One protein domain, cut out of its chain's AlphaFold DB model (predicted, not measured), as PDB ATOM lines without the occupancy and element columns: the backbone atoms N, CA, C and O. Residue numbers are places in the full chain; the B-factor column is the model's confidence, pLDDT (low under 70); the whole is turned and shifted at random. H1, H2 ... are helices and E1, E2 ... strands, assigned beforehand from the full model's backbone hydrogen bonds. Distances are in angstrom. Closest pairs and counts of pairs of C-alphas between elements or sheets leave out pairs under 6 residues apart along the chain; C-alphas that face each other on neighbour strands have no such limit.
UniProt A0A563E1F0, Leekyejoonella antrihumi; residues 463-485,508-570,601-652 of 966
ATOM      1  N   GLY A 463     155.957 156.074 100.722       49.62
ATOM      2  CA  GLY A 463     156.174 156.601 102.073       49.62
ATOM      3  C   GLY A 463     157.440 156.048 102.735       49.62
ATOM      4  O   GLY A 463     158.173 156.808 103.356       49.62
ATOM      5  N   HIS A 464     157.759 154.769 102.509       52.12
ATOM      6  CA  HIS A 464     158.978 154.154 103.038       52.12
ATOM      7  C   HIS A 464     160.242 154.569 102.283       52.12
ATOM      8  O   HIS A 464     161.322 154.434 102.836       52.12
ATOM      9  N   ALA A 465     160.149 155.115 101.063       61.72
ATOM     10  CA  ALA A 465     161.330 155.604 100.347       61.72
ATOM     11  C   ALA A 465     161.983 156.793 101.070       61.72
ATOM     12  O   ALA A 465     163.198 156.946 101.019       61.72
ATOM     13  N   PHE A 466     161.197 157.610 101.780       67.94
ATOM     14  CA  PHE A 466     161.734 158.719 102.574       67.94
ATOM     15  C   PHE A 466     162.439 158.264 103.857       67.94
ATOM     16  O   PHE A 466     163.273 159.008 104.372       67.94
ATOM     17  N   ASP A 467     162.106 157.073 104.358       64.56
ATOM     18  CA  ASP A 467     162.726 156.478 105.545       64.56
ATOM     19  C   ASP A 467     163.863 155.505 105.183       64.56
ATOM     20  O   ASP A 467     164.800 155.361 105.959       64.56
ATOM     21  N   ALA A 468     163.802 154.863 104.011       66.69
ATOM     22  CA  ALA A 468     164.769 153.868 103.541       66.69
ATOM     23  C   ALA A 468     165.949 154.464 102.756       66.69
ATOM     24  O   ALA A 468     166.992 153.824 102.665       66.69
ATOM     25  N   LEU A 469     165.788 155.654 102.162       80.75
ATOM     26  CA  LEU A 469     166.874 156.382 101.502       80.75
ATOM     27  C   LEU A 469     167.523 157.369 102.481       80.75
ATOM     28  O   LEU A 469     166.838 158.040 103.263       80.75
ATOM     29  N   SER A 470     168.844 157.482 102.390       88.19
ATOM     30  CA  SER A 470     169.675 158.365 103.208       88.19
ATOM     31  C   SER A 470     169.970 159.695 102.507       88.19
ATOM     32  O   SER A 470     169.795 159.832 101.294       88.19
ATOM     33  N   VAL A 471     170.460 160.697 103.246       87.00
ATOM     34  CA  VAL A 471     170.927 161.967 102.658       87.00
ATOM     35  C   VAL A 471     172.042 161.732 101.648       87.00
ATOM     36  O   VAL A 471     172.079 162.426 100.632       87.00
ATOM     37  N   ALA A 472     172.909 160.744 101.880       86.00
ATOM     38  CA  ALA A 472     173.967 160.365 100.951       86.00
ATOM     39  C   ALA A 472     173.424 159.956  99.569       86.00
ATOM     40  O   ALA A 472     174.037 160.294  98.558       86.00
ATOM     41  N   ASP A 473     172.251 159.316  99.516       84.94
ATOM     42  CA  ASP A 473     171.606 158.886  98.265       84.94
ATOM     43  C   ASP A 473     171.002 160.051  97.462       84.94
ATOM     44  O   ASP A 473     170.689 159.903  96.279       84.94
ATOM     45  N   ALA A 474     170.807 161.212  98.096       87.94
ATOM     46  CA  ALA A 474     170.207 162.385  97.467       87.94
ATOM     47  C   ALA A 474     171.179 163.553  97.267       87.94
ATOM     48  O   ALA A 474     171.019 164.300  96.305       87.94
ATOM     49  N   MET A 475     172.141 163.767  98.169       88.50
ATOM     50  CA  MET A 475     172.980 164.966  98.171       88.50
ATOM     51  C   MET A 475     173.783 165.133  96.880       88.50
ATOM     52  O   MET A 475     174.176 164.170  96.229       88.50
ATOM     53  N   HIS A 476     174.100 166.381  96.552       85.88
ATOM     54  CA  HIS A 476     175.166 166.686  95.615       85.88
ATOM     55  C   HIS A 476     176.511 166.610  96.362       85.88
ATOM     56  O   HIS A 476     176.755 167.453  97.234       85.88
ATOM     57  N   PRO A 477     177.389 165.637  96.062       81.88
ATOM     58  CA  PRO A 477     178.676 165.517  96.736       81.88
ATOM     59  C   PRO A 477     179.633 166.633  96.301       81.88
ATOM     60  O   PRO A 477     179.564 167.131  95.174       81.88
ATOM     61  N   PHE A 478     180.541 167.036  97.186       81.81
ATOM     62  CA  PHE A 478     181.639 167.930  96.824       81.81
ATOM     63  C   PHE A 478     182.797 167.153  96.180       81.81
ATOM     64  O   PHE A 478     183.058 166.020  96.584       81.81
ATOM     65  N   PRO A 479     183.527 167.745  95.208       70.25
ATOM     66  CA  PRO A 479     184.630 167.068  94.514       70.25
ATOM     67  C   PRO A 479     185.751 166.574  95.441       70.25
ATOM     68  O   PRO A 479     186.412 165.586  95.137       70.25
ATOM     69  N   ALA A 480     185.956 167.250  96.573       71.50
ATOM     70  CA  ALA A 480     186.813 166.806  97.664       71.50
ATOM     71  C   ALA A 480     186.133 167.151  99.006       71.50
ATOM     72  O   ALA A 480     185.708 168.301  99.169       71.50
ATOM     73  N   PRO A 481     186.024 166.207  99.962       65.62
ATOM     74  CA  PRO A 481     185.470 166.489 101.283       65.62
ATOM     75  C   PRO A 481     186.258 167.590 101.995       65.62
ATOM     76  O   PRO A 481     187.491 167.559 102.047       65.62
ATOM     77  N   VAL A 482     185.552 168.572 102.553       72.88
ATOM     78  CA  VAL A 482     186.184 169.720 103.214       72.88
ATOM     79  C   VAL A 482     186.264 169.451 104.717       72.88
ATOM     80  O   VAL A 482     185.221 169.227 105.330       72.88
ATOM     81  N   PRO A 483     187.450 169.489 105.354       66.00
ATOM     82  CA  PRO A 483     187.559 169.345 106.804       66.00
ATOM     83  C   PRO A 483     186.753 170.435 107.521       66.00
ATOM     84  O   PRO A 483     186.958 171.623 107.266       66.00
ATOM     85  N   ALA A 484     185.862 170.040 108.430       59.94
ATOM     86  CA  ALA A 484     185.027 170.960 109.202       59.94
ATOM     87  C   ALA A 484     185.834 171.765 110.247       59.94
ATOM     88  O   ALA A 484     185.371 172.805 110.708       59.94
ATOM     89  N   ASP A 485     187.057 171.318 110.563       52.94
ATOM     90  CA  ASP A 485     187.864 171.786 111.699       52.94
ATOM     91  C   ASP A 485     188.954 172.819 111.328       52.94
ATOM     92  O   ASP A 485     189.872 173.082 112.109       52.94
ATOM     93  N   TYR A 508     183.865 190.825  96.138       69.12
ATOM     94  CA  TYR A 508     182.963 191.983  96.203       69.12
ATOM     95  C   TYR A 508     183.003 192.827  94.919       69.12
ATOM     96  O   TYR A 508     181.961 193.232  94.413       69.12
ATOM     97  N   ARG A 509     184.191 193.053  94.339       69.38
ATOM     98  CA  ARG A 509     184.313 193.729  93.032       69.38
ATOM     99  C   ARG A 509     183.710 192.918  91.885       69.38
ATOM    100  O   ARG A 509     183.275 193.506  90.902       69.38
ATOM    101  N   LEU A 510     183.724 191.591  91.991       76.12
ATOM    102  CA  LEU A 510     183.315 190.697  90.912       76.12
ATOM    103  C   LEU A 510     181.809 190.375  90.936       76.12
ATOM    104  O   LEU A 510     181.174 190.364  89.885       76.12
ATOM    105  N   LEU A 511     181.245 190.137  92.125       77.81
ATOM    106  CA  LEU A 511     179.858 189.704  92.359       77.81
ATOM    107  C   LEU A 511     178.965 190.784  92.989       77.81
ATOM    108  O   LEU A 511     177.772 190.550  93.166       77.81
ATOM    109  N   GLY A 512     179.524 191.942  93.340       72.19
ATOM    110  CA  GLY A 512     178.796 193.022  93.994       72.19
ATOM    111  C   GLY A 512     178.599 192.809  95.498       72.19
ATOM    112  O   GLY A 512     179.293 192.026  96.157       72.19
ATOM    113  N   ALA A 513     177.651 193.557  96.069       69.12
ATOM    114  CA  ALA A 513     177.390 193.534  97.502       69.12
ATOM    115  C   ALA A 513     176.727 192.228  97.960       69.12
ATOM    116  O   ALA A 513     175.818 191.699  97.320       69.12
ATOM    117  N   VAL A 514     177.156 191.736  99.125       70.81
ATOM    118  CA  VAL A 514     176.503 190.601  99.778       70.81
ATOM    119  C   VAL A 514     175.081 190.992 100.144       70.81
ATOM    120  O   VAL A 514     174.861 191.959 100.872       70.81
ATOM    121  N   THR A 515     174.123 190.205  99.672       70.56
ATOM    122  CA  THR A 515     172.707 190.461  99.936       70.56
ATOM    123  C   THR A 515     172.235 189.836 101.235       70.56
ATOM    124  O   THR A 515     171.461 190.460 101.960       70.56
ATOM    125  N   ARG A 516     172.706 188.627 101.571       68.12
ATOM    126  CA  ARG A 516     172.395 187.957 102.844       68.12
ATOM    127  C   ARG A 516     173.557 187.075 103.293       68.12
ATOM    128  O   ARG A 516     174.202 186.427 102.476       68.12
ATOM    129  N   ILE A 517     173.791 187.014 104.603       67.50
ATOM    130  CA  ILE A 517     174.707 186.058 105.243       67.50
ATOM    131  C   ILE A 517     173.884 185.198 106.196       67.50
ATOM    132  O   ILE A 517     173.054 185.724 106.940       67.50
ATOM    133  N   ARG A 518     174.089 183.880 106.175       65.75
ATOM    134  CA  ARG A 518     173.353 182.930 107.015       65.75
ATOM    135  C   ARG A 518     174.288 181.928 107.676       65.75
ATOM    136  O   ARG A 518     175.274 181.504 107.083       65.75
ATOM    137  N   GLU A 519     173.906 181.492 108.869       64.38
ATOM    138  CA  GLU A 519     174.526 180.371 109.581       64.38
ATOM    139  C   GLU A 519     173.592 179.151 109.471       64.38
ATOM    140  O   GLU A 519     172.620 179.039 110.228       64.38
ATOM    141  N   PRO A 520     173.772 178.285 108.457       64.25
ATOM    142  CA  PRO A 520     172.939 177.093 108.295       64.25
ATOM    143  C   PRO A 520     173.242 176.029 109.359       64.25
ATOM    144  O   PRO A 520     174.345 175.943 109.883       64.25
ATOM    145  N   GLN A 521     172.258 175.177 109.643       70.06
ATOM    146  CA  GLN A 521     172.501 173.888 110.305       70.06
ATOM    147  C   GLN A 521     172.873 172.852 109.249       70.06
ATOM    148  O   GLN A 521     172.393 172.964 108.122       70.06
ATOM    149  N   ALA A 522     173.658 171.848 109.626       77.12
ATOM    150  CA  ALA A 522     173.992 170.715 108.772       77.12
ATOM    151  C   ALA A 522     173.153 169.471 109.094       77.12
ATOM    152  O   ALA A 522     172.567 169.364 110.172       77.12
ATOM    153  N   LEU A 523     173.124 168.551 108.134       82.19
ATOM    154  CA  LEU A 523     172.594 167.192 108.239       82.19
ATOM    155  C   LEU A 523     173.748 166.191 108.205       82.19
ATOM    156  O   LEU A 523     174.806 166.518 107.671       82.19
ATOM    157  N   PHE A 524     173.547 164.987 108.726       83.62
ATOM    158  CA  PHE A 524     174.498 163.889 108.559       83.62
ATOM    159  C   PHE A 524     174.162 163.060 107.314       83.62
ATOM    160  O   PHE A 524     173.011 162.996 106.886       83.62
ATOM    161  N   SER A 525     175.171 162.434 106.709       84.44
ATOM    162  CA  SER A 525     175.028 161.620 105.496       84.44
ATOM    163  C   SER A 525     174.081 160.424 105.661       84.44
ATOM    164  O   SER A 525     173.435 160.027 104.695       84.44
ATOM    165  N   ASP A 526     173.967 159.887 106.876       83.56
ATOM    166  CA  ASP A 526     173.100 158.768 107.261       83.56
ATOM    167  C   ASP A 526     171.703 159.192 107.753       83.56
ATOM    168  O   ASP A 526     170.869 158.334 108.036       83.56
ATOM    169  N   ASP A 527     171.399 160.496 107.813       82.44
ATOM    170  CA  ASP A 527     170.038 160.951 108.126       82.44
ATOM    171  C   ASP A 527     169.044 160.502 107.027       82.44
ATOM    172  O   ASP A 527     169.382 160.396 105.845       82.44
ATOM    173  N   SER A 528     167.778 160.272 107.381       84.75
ATOM    174  CA  SER A 528     166.755 159.884 106.397       84.75
ATOM    175  C   SER A 528     166.280 161.065 105.544       84.75
ATOM    176  O   SER A 528     166.242 162.215 105.998       84.75
ATOM    177  N   LEU A 529     165.808 160.810 104.317       86.38
ATOM    178  CA  LEU A 529     165.225 161.864 103.469       86.38
ATOM    179  C   LEU A 529     164.003 162.550 104.110       86.38
ATOM    180  O   LEU A 529     163.768 163.743 103.886       86.38
ATOM    181  N   ALA A 530     163.246 161.845 104.958       77.81
ATOM    182  CA  ALA A 530     162.178 162.436 105.767       77.81
ATOM    183  C   ALA A 530     162.714 163.525 106.714       77.81
ATOM    184  O   ALA A 530     162.093 164.584 106.875       77.81
ATOM    185  N   GLN A 531     163.885 163.299 107.317       77.62
ATOM    186  CA  GLN A 531     164.551 164.274 108.175       77.62
ATOM    187  C   GLN A 531     165.010 165.503 107.385       77.62
ATOM    188  O   GLN A 531     164.787 166.629 107.841       77.62
ATOM    189  N   VAL A 532     165.549 165.307 106.177       82.00
ATOM    190  CA  VAL A 532     165.943 166.398 105.269       82.00
ATOM    191  C   VAL A 532     164.765 167.331 104.990       82.00
ATOM    192  O   VAL A 532     164.873 168.543 105.182       82.00
ATOM    193  N   LEU A 533     163.609 166.782 104.600       79.69
ATOM    194  CA  LEU A 533     162.418 167.583 104.298       79.69
ATOM    195  C   LEU A 533     161.888 168.327 105.523       79.69
ATOM    196  O   LEU A 533     161.537 169.506 105.421       79.69
ATOM    197  N   ARG A 534     161.860 167.679 106.696       75.38
ATOM    198  CA  ARG A 534     161.468 168.346 107.949       75.38
ATOM    199  C   ARG A 534     162.346 169.562 108.224       75.38
ATOM    200  O   ARG A 534     161.826 170.610 108.600       75.38
ATOM    201  N   GLN A 535     163.652 169.434 108.016       73.38
ATOM    202  CA  GLN A 535     164.628 170.491 108.264       73.38
ATOM    203  C   GLN A 535     164.522 171.611 107.214       73.38
ATOM    204  O   GLN A 535     164.420 172.785 107.576       73.38
ATOM    205  N   LEU A 536     164.417 171.280 105.925       77.75
ATOM    206  CA  LEU A 536     164.217 172.269 104.858       77.75
ATOM    207  C   LEU A 536     162.927 173.085 105.063       77.75
ATOM    208  O   LEU A 536     162.954 174.313 104.967       77.75
ATOM    209  N   VAL A 537     161.817 172.434 105.436       72.56
ATOM    210  CA  VAL A 537     160.527 173.102 105.696       72.56
ATOM    211  C   VAL A 537     160.548 173.919 106.987       72.56
ATOM    212  O   VAL A 537     160.088 175.061 106.993       72.56
ATOM    213  N   ARG A 538     161.075 173.366 108.089       62.72
ATOM    214  CA  ARG A 538     161.094 174.036 109.403       62.72
ATOM    215  C   ARG A 538     161.898 175.329 109.376       62.72
ATOM    216  O   ARG A 538     161.505 176.295 110.026       62.72
ATOM    217  N   TYR A 539     163.001 175.340 108.635       63.06
ATOM    218  CA  TYR A 539     163.888 176.494 108.555       63.06
ATOM    219  C   TYR A 539     163.660 177.359 107.308       63.06
ATOM    220  O   TYR A 539     164.336 178.376 107.165       63.06
ATOM    221  N   GLY A 540     162.719 176.985 106.427       56.97
ATOM    222  CA  GLY A 540     162.428 177.707 105.184       56.97
ATOM    223  C   GLY A 540     163.655 177.821 104.277       56.97
ATOM    224  O   GLY A 540     163.941 178.903 103.768       56.97
ATOM    225  N   ARG A 541     164.432 176.737 104.160       66.25
ATOM    226  CA  ARG A 541     165.735 176.723 103.481       66.25
ATOM    227  C   ARG A 541     165.636 176.067 102.109       66.25
ATOM    228  O   ARG A 541     164.971 175.048 101.947       66.25
ATOM    229  N   ASP A 542     166.358 176.638 101.151       67.38
ATOM    230  CA  ASP A 542     166.447 176.128  99.779       67.38
ATOM    231  C   ASP A 542     167.443 174.951  99.656       67.38
ATOM    232  O   ASP A 542     167.329 174.133  98.741       67.38
ATOM    233  N   GLY A 543     168.362 174.807 100.620       78.19
ATOM    234  CA  GLY A 543     169.264 173.663 100.768       78.19
ATOM    235  C   GLY A 543     170.003 173.650 102.113       78.19
ATOM    236  O   GLY A 543     169.953 174.631 102.865       78.19
ATOM    237  N   LEU A 544     170.651 172.528 102.432       83.31
ATOM    238  CA  LEU A 544     171.391 172.293 103.676       83.31
ATOM    239  C   LEU A 544     172.753 171.626 103.396       83.31
ATOM    240  O   LEU A 544     172.833 170.765 102.518       83.31
ATOM    241  N   PRO A 545     173.808 171.977 104.152       85.56
ATOM    242  CA  PRO A 545     175.084 171.272 104.114       85.56
ATOM    243  C   PRO A 545     174.965 169.868 104.719       85.56
ATOM    244  O   PRO A 545     174.238 169.668 105.693       85.56
ATOM    245  N   VAL A 546     175.715 168.920 104.162       84.19
ATOM    246  CA  VAL A 546     175.757 167.518 104.594       84.19
ATOM    247  C   VAL A 546     177.153 167.185 105.109       84.19
ATOM    248  O   VAL A 546     178.145 167.368 104.400       84.19
ATOM    249  N   LEU A 547     177.224 166.724 106.351       82.06
ATOM    250  CA  LEU A 547     178.426 166.249 107.020       82.06
ATOM    251  C   LEU A 547     178.536 164.729 106.899       82.06
ATOM    252  O   LEU A 547     177.533 164.024 106.821       82.06
ATOM    253  N   SER A 548     179.763 164.231 106.962       79.94
ATOM    254  CA  SER A 548     180.056 162.823 107.199       79.94
ATOM    255  C   SER A 548     179.444 162.347 108.518       79.94
ATOM    256  O   SER A 548     179.290 163.130 109.452       79.94
ATOM    257  N   THR A 549     179.139 161.055 108.633       77.50
ATOM    258  CA  THR A 549     178.557 160.439 109.845       77.50
ATOM    259  C   THR A 549     179.404 160.633 111.119       77.50
ATOM    260  O   THR A 549     178.876 160.667 112.236       77.50
ATOM    261  N   ASP A 550     180.721 160.811 110.974       66.88
ATOM    262  CA  ASP A 550     181.651 161.163 112.060       66.88
ATOM    263  C   ASP A 550     181.679 162.677 112.380       66.88
ATOM    264  O   ASP A 550     182.196 163.094 113.414       66.88
ATOM    265  N   GLY A 551     181.067 163.513 111.538       65.12
ATOM    266  CA  GLY A 551     180.902 164.953 111.722       65.12
ATOM    267  C   GLY A 551     182.154 165.792 111.467       65.12
ATOM    268  O   GLY A 551     182.133 166.984 111.777       65.12
ATOM    269  N   HIS A 552     183.232 165.209 110.938       66.12
ATOM    270  CA  HIS A 552     184.515 165.897 110.733       66.12
ATOM    271  C   HIS A 552     184.704 166.456 109.322       66.12
ATOM    272  O   HIS A 552     185.580 167.295 109.103       66.12
ATOM    273  N   GLN A 553     183.897 166.020 108.355       75.62
ATOM    274  CA  GLN A 553     184.018 166.443 106.966       75.62
ATOM    275  C   GLN A 553     182.683 166.921 106.420       75.62
ATOM    276  O   GLN A 553     181.645 166.297 106.614       75.62
ATOM    277  N   LEU A 554     182.719 168.021 105.685       78.50
ATOM    278  CA  LEU A 554     181.616 168.477 104.865       78.50
ATOM    279  C   LEU A 554     181.667 167.737 103.522       78.50
ATOM    280  O   LEU A 554     182.596 167.928 102.734       78.50
ATOM    281  N   GLN A 555     180.680 166.871 103.296       81.62
ATOM    282  CA  GLN A 555     180.627 165.942 102.166       81.62
ATOM    283  C   GLN A 555     179.802 166.462 100.988       81.62
ATOM    284  O   GLN A 555     180.095 166.104  99.847       81.62
ATOM    285  N   GLY A 556     178.782 167.287 101.231       85.56
ATOM    286  CA  GLY A 556     177.907 167.730 100.150       85.56
ATOM    287  C   GLY A 556     176.839 168.741 100.540       85.56
ATOM    288  O   GLY A 556     176.857 169.337 101.619       85.56
ATOM    289  N   TRP A 557     175.896 168.929  99.621       86.69
ATOM    290  CA  TRP A 557     174.777 169.861  99.729       86.69
ATOM    291  C   TRP A 557     173.476 169.186  99.283       86.69
ATOM    292  O   TRP A 557     173.446 168.523  98.249       86.69
ATOM    293  N   VAL A 558     172.388 169.347 100.040       87.50
ATOM    294  CA  VAL A 558     171.093 168.721  99.731       87.50
ATOM    295  C   VAL A 558     169.970 169.750  99.627       87.50
ATOM    296  O   VAL A 558     169.833 170.635 100.470       87.50
ATOM    297  N   THR A 559     169.135 169.626  98.594       86.94
ATOM    298  CA  THR A 559     167.968 170.488  98.331       86.94
ATOM    299  C   THR A 559     166.675 169.675  98.219       86.94
ATOM    300  O   THR A 559     166.693 168.455  98.047       86.94
ATOM    301  N   ASN A 560     165.520 170.351  98.225       80.94
ATOM    302  CA  ASN A 560     164.224 169.698  97.987       80.94
ATOM    303  C   ASN A 560     164.169 168.985  96.621       80.94
ATOM    304  O   ASN A 560     163.531 167.943  96.493       80.94
ATOM    305  N   GLN A 561     164.840 169.520  95.591       80.38
ATOM    306  CA  GLN A 561     164.882 168.879  94.273       80.38
ATOM    307  C   GLN A 561     165.716 167.599  94.290       80.38
ATOM    308  O   GLN A 561     165.322 166.622  93.658       80.38
ATOM    309  N   ASN A 562     166.833 167.596  95.020       85.38
ATOM    310  CA  ASN A 562     167.670 166.413  95.187       85.38
ATOM    311  C   ASN A 562     166.878 165.264  95.828       85.38
ATOM    312  O   ASN A 562     166.865 164.157  95.298       85.38
ATOM    313  N   VAL A 563     166.122 165.562  96.892       84.94
ATOM    314  CA  VAL A 563     165.232 164.595  97.555       84.94
ATOM    315  C   VAL A 563     164.184 164.041  96.584       84.94
ATOM    316  O   VAL A 563     163.992 162.830  96.502       84.94
ATOM    317  N   LEU A 564     163.517 164.907  95.813       82.50
ATOM    318  CA  LEU A 564     162.494 164.478  94.854       82.50
ATOM    319  C   LEU A 564     163.073 163.622  93.720       82.50
ATOM    320  O   LEU A 564     162.434 162.651  93.316       82.50
ATOM    321  N   ARG A 565     164.276 163.946  93.222       81.88
ATOM    322  CA  ARG A 565     164.972 163.126  92.217       81.88
ATOM    323  C   ARG A 565     165.344 161.760  92.786       81.88
ATOM    324  O   ARG A 565     165.075 160.768  92.120       81.88
ATOM    325  N   ALA A 566     165.888 161.700  94.002       82.56
ATOM    326  CA  ALA A 566     166.274 160.447  94.652       82.56
ATOM    327  C   ALA A 566     165.068 159.535  94.915       82.56
ATOM    328  O   ALA A 566     165.098 158.356  94.574       82.56
ATOM    329  N   VAL A 567     163.962 160.086  95.426       79.38
ATOM    330  CA  VAL A 567     162.723 159.323  95.644       79.38
ATOM    331  C   VAL A 567     162.115 158.873  94.319       79.38
ATOM    332  O   VAL A 567     161.713 157.722  94.198       79.38
ATOM    333  N   SER A 568     162.087 159.739  93.302       77.00
ATOM    334  CA  SER A 568     161.637 159.354  91.961       77.00
ATOM    335  C   SER A 568     162.501 158.226  91.393       77.00
ATOM    336  O   SER A 568     161.968 157.236  90.910       77.00
ATOM    337  N   ALA A 569     163.826 158.340  91.474       74.62
ATOM    338  CA  ALA A 569     164.741 157.301  91.017       74.62
ATOM    339  C   ALA A 569     164.522 155.992  91.788       74.62
ATOM    340  O   ALA A 569     164.378 154.955  91.160       74.62
ATOM    341  N   GLY A 570     164.383 156.030  93.115       68.31
ATOM    342  CA  GLY A 570     164.081 154.846  93.927       68.31
ATOM    343  C   GLY A 570     162.736 154.191  93.593       68.31
ATOM    344  O   GLY A 570     162.626 152.969  93.623       68.31
ATOM    345  N   ARG A 601     177.295 174.257 114.676       47.09
ATOM    346  CA  ARG A 601     178.753 174.219 114.606       47.09
ATOM    347  C   ARG A 601     179.226 175.551 114.040       47.09
ATOM    348  O   ARG A 601     178.914 175.893 112.903       47.09
ATOM    349  N   SER A 602     179.929 176.324 114.861       48.78
ATOM    350  CA  SER A 602     180.635 177.528 114.431       48.78
ATOM    351  C   SER A 602     181.742 177.124 113.457       48.78
ATOM    352  O   SER A 602     182.630 176.369 113.843       48.78
ATOM    353  N   GLY A 603     181.698 177.595 112.210       55.25
ATOM    354  CA  GLY A 603     182.777 177.306 111.255       55.25
ATOM    355  C   GLY A 603     182.454 177.534 109.780       55.25
ATOM    356  O   GLY A 603     183.374 177.672 108.983       55.25
ATOM    357  N   TYR A 604     181.177 177.630 109.397       62.59
ATOM    358  CA  TYR A 604     180.770 177.884 108.010       62.59
ATOM    359  C   TYR A 604     179.593 178.864 107.932       62.59
ATOM    360  O   TYR A 604     178.733 178.914 108.813       62.59
ATOM    361  N   ARG A 605     179.560 179.667 106.863       68.69
ATOM    362  CA  ARG A 605     178.502 180.644 106.565       68.69
ATOM    363  C   ARG A 605     178.075 180.495 105.111       68.69
ATOM    364  O   ARG A 605     178.917 180.302 104.242       68.69
ATOM    365  N   ILE A 606     176.779 180.624 104.846       71.94
ATOM    366  CA  ILE A 606     176.269 180.783 103.481       71.94
ATOM    367  C   ILE A 606     176.216 182.269 103.185       71.94
ATOM    368  O   ILE A 606     175.615 183.037 103.941       71.94
ATOM    369  N   VAL A 607     176.822 182.656 102.072       75.06
ATOM    370  CA  VAL A 607     176.823 184.029 101.582       75.06
ATOM    371  C   VAL A 607     176.035 184.064 100.278       75.06
ATOM    372  O   VAL A 607     176.361 183.356  99.329       75.06
ATOM    373  N   GLU A 608     174.972 184.863 100.244       77.88
ATOM    374  CA  GLU A 608     174.118 185.048  99.071       77.88
ATOM    375  C   GLU A 608     174.500 186.347  98.353       77.88
ATOM    376  O   GLU A 608     174.410 187.444  98.919       77.88
ATOM    377  N   TYR A 609     174.879 186.219  97.082       81.06
ATOM    378  CA  TYR A 609     175.126 187.333  96.169       81.06
ATOM    379  C   TYR A 609     173.969 187.437  95.176       81.06
ATOM    380  O   TYR A 609     173.578 186.439  94.568       81.06
ATOM    381  N   THR A 610     173.428 188.644  95.004       78.94
ATOM    382  CA  THR A 610     172.472 188.946  93.932       78.94
ATOM    383  C   THR A 610     173.180 189.848  92.939       78.94
ATOM    384  O   THR A 610     173.548 190.965  93.285       78.94
ATOM    385  N   LEU A 611     173.394 189.344  91.725       82.25
ATOM    386  CA  LEU A 611     174.082 190.084  90.673       82.25
ATOM    387  C   LEU A 611     173.143 191.157  90.122       82.25
ATOM    388  O   LEU A 611     172.015 190.845  89.761       82.25
ATOM    389  N   THR A 612     173.581 192.399  90.038       78.62
ATOM    390  CA  THR A 612     172.846 193.494  89.387       78.62
ATOM    391  C   THR A 612     173.375 193.712  87.964       78.62
ATOM    392  O   THR A 612     174.413 193.161  87.610       78.62
ATOM    393  N   GLU A 613     172.674 194.470  87.110       76.56
ATOM    394  CA  GLU A 613     173.090 194.686  85.705       76.56
ATOM    395  C   GLU A 613     174.498 195.295  85.560       76.56
ATOM    396  O   GLU A 613     175.172 195.065  84.563       76.56
ATOM    397  N   ASP A 614     174.958 196.017  86.578       73.88
ATOM    398  CA  ASP A 614     176.280 196.634  86.702       73.88
ATOM    399  C   ASP A 614     177.360 195.703  87.292       73.88
ATOM    400  O   ASP A 614     178.522 196.090  87.414       73.88
ATOM    401  N   THR A 615     177.013 194.464  87.657       80.94
ATOM    402  CA  THR A 615     177.958 193.507  88.249       80.94
ATOM    403  C   THR A 615     178.871 192.881  87.188       80.94
ATOM    404  O   THR A 615     178.401 192.299  86.215       80.94
ATOM    405  N   VAL A 616     180.190 192.909  87.416       81.25
ATOM    406  CA  VAL A 616     181.224 192.463  86.452       81.25
ATOM    407  C   VAL A 616     181.067 191.001  86.015       81.25
ATOM    408  O   VAL A 616     181.361 190.664  84.871       81.25
ATOM    409  N   ALA A 617     180.601 190.116  86.902       80.69
ATOM    410  CA  ALA A 617     180.398 188.702  86.584       80.69
ATOM    411  C   ALA A 617     179.200 188.423  85.650       80.69
ATOM    412  O   ALA A 617     179.068 187.303  85.149       80.69
ATOM    413  N   VAL A 618     178.313 189.398  85.415       82.38
ATOM    414  CA  VAL A 618     177.131 189.220  84.560       82.38
ATOM    415  C   VAL A 618     177.542 189.002  83.102       82.38
ATOM    416  O   VAL A 618     178.361 189.725  82.548       82.38
ATOM    417  N   GLY A 619     176.973 187.974  82.468       77.25
ATOM    418  CA  GLY A 619     177.309 187.543  81.108       77.25
ATOM    419  C   GLY A 619     178.457 186.526  81.026       77.25
ATOM    420  O   GLY A 619     178.585 185.849  80.003       77.25
ATOM    421  N   GLY A 620     179.245 186.364  82.097       82.94
ATOM    422  CA  GLY A 620     180.288 185.342  82.225       82.94
ATOM    423  C   GLY A 620     179.744 183.952  82.583       82.94
ATOM    424  O   GLY A 620     178.565 183.788  82.902       82.94
ATOM    425  N   ARG A 621     180.607 182.929  82.528       85.25
ATOM    426  CA  ARG A 621     180.303 181.575  83.025       85.25
ATOM    427  C   ARG A 621     180.722 181.425  84.486       85.25
ATOM    428  O   ARG A 621     181.688 182.061  84.900       85.25
ATOM    429  N   LEU A 622     180.045 180.559  85.240       84.19
ATOM    430  CA  LEU A 622     180.364 180.282  86.646       84.19
ATOM    431  C   LEU A 622     181.818 179.802  86.831       84.19
ATOM    432  O   LEU A 622     182.467 180.201  87.793       84.19
ATOM    433  N   GLU A 623     182.347 179.018  85.884       83.00
ATOM    434  CA  GLU A 623     183.745 178.548  85.865       83.00
ATOM    435  C   GLU A 623     184.791 179.660  85.719       83.00
ATOM    436  O   GLU A 623     185.934 179.489  86.129       83.00
ATOM    437  N   ALA A 624     184.413 180.812  85.153       81.62
ATOM    438  CA  ALA A 624     185.324 181.943  84.984       81.62
ATOM    439  C   ALA A 624     185.570 182.700  86.304       81.62
ATOM    440  O   ALA A 624     186.388 183.621  86.346       81.62
ATOM    441  N   ILE A 625     184.857 182.332  87.375       81.62
ATOM    442  CA  ILE A 625     185.040 182.884  88.713       81.62
ATOM    443  C   ILE A 625     186.114 182.082  89.443       81.62
ATOM    444  O   ILE A 625     185.925 180.917  89.784       81.62
ATOM    445  N   ASP A 626     187.223 182.750  89.738       76.38
ATOM    446  CA  ASP A 626     188.298 182.222  90.574       76.38
ATOM    447  C   ASP A 626     187.906 182.326  92.063       76.38
ATOM    448  O   ASP A 626     188.005 183.396  92.674       76.38
ATOM    449  N   TRP A 627     187.381 181.231  92.626       77.25
ATOM    450  CA  TRP A 627     186.898 181.170  94.011       77.25
ATOM    451  C   TRP A 627     188.066 181.088  95.012       77.25
ATOM    452  O   TRP A 627     188.914 180.203  94.889       77.25
ATOM    453  N   PRO A 628     188.114 181.954  96.044       70.94
ATOM    454  CA  PRO A 628     189.148 181.895  97.071       70.94
ATOM    455  C   PRO A 628     189.134 180.572  97.857       70.94
ATOM    456  O   PRO A 628     188.079 179.941  97.994       70.94
ATOM    457  N   PRO A 629     190.270 180.167  98.457       63.28
ATOM    458  CA  PRO A 629     190.335 178.967  99.286       63.28
ATOM    459  C   PRO A 629     189.279 178.984 100.402       63.28
ATOM    460  O   PRO A 629     189.256 179.894 101.229       63.28
ATOM    461  N   GLY A 630     188.412 177.968 100.441       65.62
ATOM    462  CA  GLY A 630     187.324 177.853 101.424       65.62
ATOM    463  C   GLY A 630     185.961 178.391 100.966       65.62
ATOM    464  O   GLY A 630     184.985 178.217 101.692       65.62
ATOM    465  N   TYR A 631     185.863 178.981  99.771       73.19
ATOM    466  CA  TYR A 631     184.590 179.348  99.146       73.19
ATOM    467  C   TYR A 631     184.189 178.297  98.112       73.19
ATOM    468  O   TYR A 631     184.958 177.974  97.210       73.19
ATOM    469  N   LEU A 632     182.971 177.776  98.240       77.12
ATOM    470  CA  LEU A 632     182.409 176.788  97.324       77.12
ATOM    471  C   LEU A 632     181.031 177.259  96.853       77.12
ATOM    472  O   LEU A 632     180.167 177.525  97.698       77.12
ATOM    473  N   PRO A 633     180.786 177.365  95.535       83.06
ATOM    474  CA  PRO A 633     179.437 177.570  95.040       83.06
ATOM    475  C   PRO A 633     178.622 176.301  95.317       83.06
ATOM    476  O   PRO A 633     179.011 175.212  94.913       83.06
ATOM    477  N   VAL A 634     177.500 176.440  96.028       78.44
ATOM    478  CA  VAL A 634     176.648 175.299  96.426       78.44
ATOM    479  C   VAL A 634     175.293 175.274  95.720       78.44
ATOM    480  O   VAL A 634     174.664 174.227  95.629       78.44
ATOM    481  N   SER A 635     174.823 176.415  95.211       81.06
ATOM    482  CA  SER A 635     173.595 176.505  94.411       81.06
ATOM    483  C   SER A 635     173.538 177.828  93.652       81.06
ATOM    484  O   SER A 635     174.084 178.830  94.116       81.06
ATOM    485  N   VAL A 636     172.851 177.844  92.509       82.00
ATOM    486  CA  VAL A 636     172.592 179.062  91.732       82.00
ATOM    487  C   VAL A 636     171.090 179.200  91.505       82.00
ATOM    488  O   VAL A 636     170.423 178.253  91.096       82.00
ATOM    489  N   LEU A 637     170.526 180.383  91.758       76.81
ATOM    490  CA  LEU A 637     169.144 180.683  91.379       76.81
ATOM    491  C   LEU A 637     169.133 181.235  89.949       76.81
ATOM    492  O   LEU A 637     169.327 182.428  89.736       76.81
ATOM    493  N   HIS A 638     168.889 180.371  88.967       74.94
ATOM    494  CA  HIS A 638     168.856 180.741  87.556       74.94
ATOM    495  C   HIS A 638     167.415 180.686  87.031       74.94
ATOM    496  O   HIS A 638     166.722 179.682  87.180       74.94
ATOM    497  N   SER A 639     166.921 181.777  86.435       70.75
ATOM    498  CA  SER A 639     165.551 181.849  85.887       70.75
ATOM    499  C   SER A 639     164.451 181.418  86.882       70.75
ATOM    500  O   SER A 639     163.529 180.679  86.539       70.75
ATOM    501  N   ARG A 640     164.552 181.877  88.142       67.00
ATOM    502  CA  ARG A 640     163.647 181.536  89.269       67.00
ATOM    503  C   ARG A 640     163.630 180.053  89.674       67.00
ATOM    504  O   ARG A 640     162.736 179.639  90.409       67.00
ATOM    505  N   ARG A 641     164.602 179.255  89.231       63.81
ATOM    506  CA  ARG A 641     164.805 177.876  89.686       63.81
ATOM    507  C   ARG A 641     166.164 177.748  90.346       63.81
ATOM    508  O   ARG A 641     167.159 178.236  89.818       63.81
ATOM    509  N   LEU A 642     166.192 177.110  91.510       70.69
ATOM    510  CA  LEU A 642     167.451 176.711  92.118       70.69
ATOM    511  C   LEU A 642     168.005 175.544  91.300       70.69
ATOM    512  O   LEU A 642     167.282 174.571  91.062       70.69
ATOM    513  N   VAL A 643     169.237 175.681  90.838       73.56
ATOM    514  CA  VAL A 643     169.968 174.670  90.078       73.56
ATOM    515  C   VAL A 643     171.314 174.407  90.741       73.56
ATOM    516  O   VAL A 643     171.837 175.254  91.477       73.56
ATOM    517  N   ASP A 644     171.845 173.216  90.481       75.31
ATOM    518  CA  ASP A 644     173.192 172.839  90.891       75.31
ATOM    519  C   ASP A 644     174.213 173.794  90.226       75.31
ATOM    520  O   ASP A 644     173.948 174.316  89.134       75.31
ATOM    521  N   PRO A 645     175.347 174.094  90.882       75.50
ATOM    522  CA  PRO A 645     176.346 175.051  90.405       75.50
ATOM    523  C   PRO A 645     177.158 174.484  89.224       75.50
ATOM    524  O   PRO A 645     178.328 174.140  89.358       75.50
ATOM    525  N   ASP A 646     176.521 174.381  88.056       79.44
ATOM    526  CA  ASP A 646     177.138 173.907  86.814       79.44
ATOM    527  C   ASP A 646     178.218 174.902  86.324       79.44
ATOM    528  O   ASP A 646     177.909 176.083  86.127       79.44
ATOM    529  N   PRO A 647     179.473 174.459  86.095       79.19
ATOM    530  CA  PRO A 647     180.568 175.311  85.621       79.19
ATOM    531  C   PRO A 647     180.246 176.079  84.327       79.19
ATOM    532  O   PRO A 647     180.670 177.224  84.148       79.19
ATOM    533  N   SER A 648     179.444 175.479  83.443       80.69
ATOM    534  CA  SER A 648     179.077 176.039  82.139       80.69
ATOM    535  C   SER A 648     177.969 177.102  82.208       80.69
ATOM    536  O   SER A 648     177.689 177.783  81.211       80.69
ATOM    537  N   LEU A 649     177.340 177.270  83.377       84.00
ATOM    538  CA  LEU A 649     176.174 178.123  83.565       84.00
ATOM    539  C   LEU A 649     176.525 179.605  83.390       84.00
ATOM    540  O   LEU A 649     177.435 180.129  84.034       84.00
ATOM    541  N   ARG A 650     175.770 180.300  82.529       83.62
ATOM    542  CA  ARG A 650     175.915 181.748  82.324       83.62
ATOM    543  C   ARG A 650     175.208 182.538  83.420       83.62
ATOM    544  O   ARG A 650     174.030 182.315  83.703       83.62
ATOM    545  N   LEU A 651     175.922 183.495  83.995       84.19
ATOM    546  CA  LEU A 651     175.426 184.368  85.049       84.19
ATOM    547  C   LEU A 651     174.611 185.512  84.448       84.19
ATOM    548  O   LEU A 651     175.038 186.175  83.507       84.19
ATOM    549  N   LEU A 652     173.422 185.731  84.998       81.69
ATOM    550  CA  LEU A 652     172.478 186.755  84.557       81.69
ATOM    551  C   LEU A 652     172.187 187.709  85.720       81.69
ATOM    552  O   LEU A 652     172.299 187.287  86.877       81.69
TER     553      LEU A 652
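Overview. This is residues 463 to 485, 508 to 570 and 601 to 652 of the 966 residues of a protein of Leekyejoonella antrihumi (UniProt A0A563E1F0). What does the model look like? Two lobes follow each other along the longest axis: in one, H2 packs on a three-stranded sheet, E1 E4 E3, the antiparallel helices H4 and H5 pack on each other and only graze that sheet with residues 529 to 536 and 560 to 562, and H1 packs on H4. The other is mostly loop, with the strand pair E2 and E5, the hairpin E6 and E7, the short helix H3 and the long stretch 610 to 635. What is printed? The printed part has 138 residues, with five named helices and seven named strands in the order H1 H2 E1 H3 E2 H4 E3 E4 H5 E5 E6 E7; the class is mixed, and the three sheets are antiparallel. It is compact, with a radius of gyration of the C-alphas of 15.6 A and spans of 48 by 33 by 26 A.

Along the chain. What precedes the first cut? H1 is residues 465 to 468, from C-alpha 465 at (161.330, 155.604, 100.347); H2 is 471 to 474; E1, 476 to 483, is 16.9 A long and bends by 84 degrees at residue 479. What follows? H3 is 508 to 511, E2 514 to 518, H4 529 to 539 (15.5 A), E3 543 to 547, E4 553 to 559 (18.7 A) and H5 560 to 570 (15.4 A). After the second cut, E5 is 606 to 609, E6 636 to 638, and E7 641 to 643, ending at C-alpha 643 (169.968, 174.670, 90.078).

Arrangement. How is the larger sheet paired? Inner strand E4 is antiparallel to E1, with N 478 and O 555 2.9 A apart, and to E3, its hairpin partner, with N 546 and O 556 2.8 A apart, both within hydrogen-bond range. Where are the helices? H4 and H5 graze this sheet, H5 only just on it with 5 pairs of C-alphas within 10 A; they touch at Leu 529 and Val 563, closest C-alphas 6.5 A, at a shallow tilt of 15 degrees, opposite ways. H2 is on the sheet at a height of 8.0 A and touches H5, closest C-alphas Ala 474 and Ala 566, 5.2 A; H1 touches H4, closest C-alphas Phe 466 and Leu 529, 4.8 A. In H4 and H5 every O i to N i+4 pair is within hydrogen-bond range; H1, H2 and H3 are too short for one. What of the other strands? E2 and E5 are antiparallel, with N 518 and O 606 2.8 A apart, and the hairpin E6 and E7 has N 643 and O 636 2.8 A apart, both within hydrogen-bond range. H3 touches no helix; its closest C-alpha to E5 is Leu 511 to Tyr 609, 6.5 A.

Size, cuts and confidence. How far does it reach? The two C-alphas farthest apart, His 464 and Asp 614, are 48.7 A apart. Where is it cut or long? Residues 486 to 507 and 571 to 600 are not printed, with C-alpha gaps of 25.9 A and 31.9 A; the link E5 to E6 is long. Where is confidence low? The mean pLDDT of the printed part is 75.4, and 36 residues are under 70, among them 463 to 468 and 601 to 605.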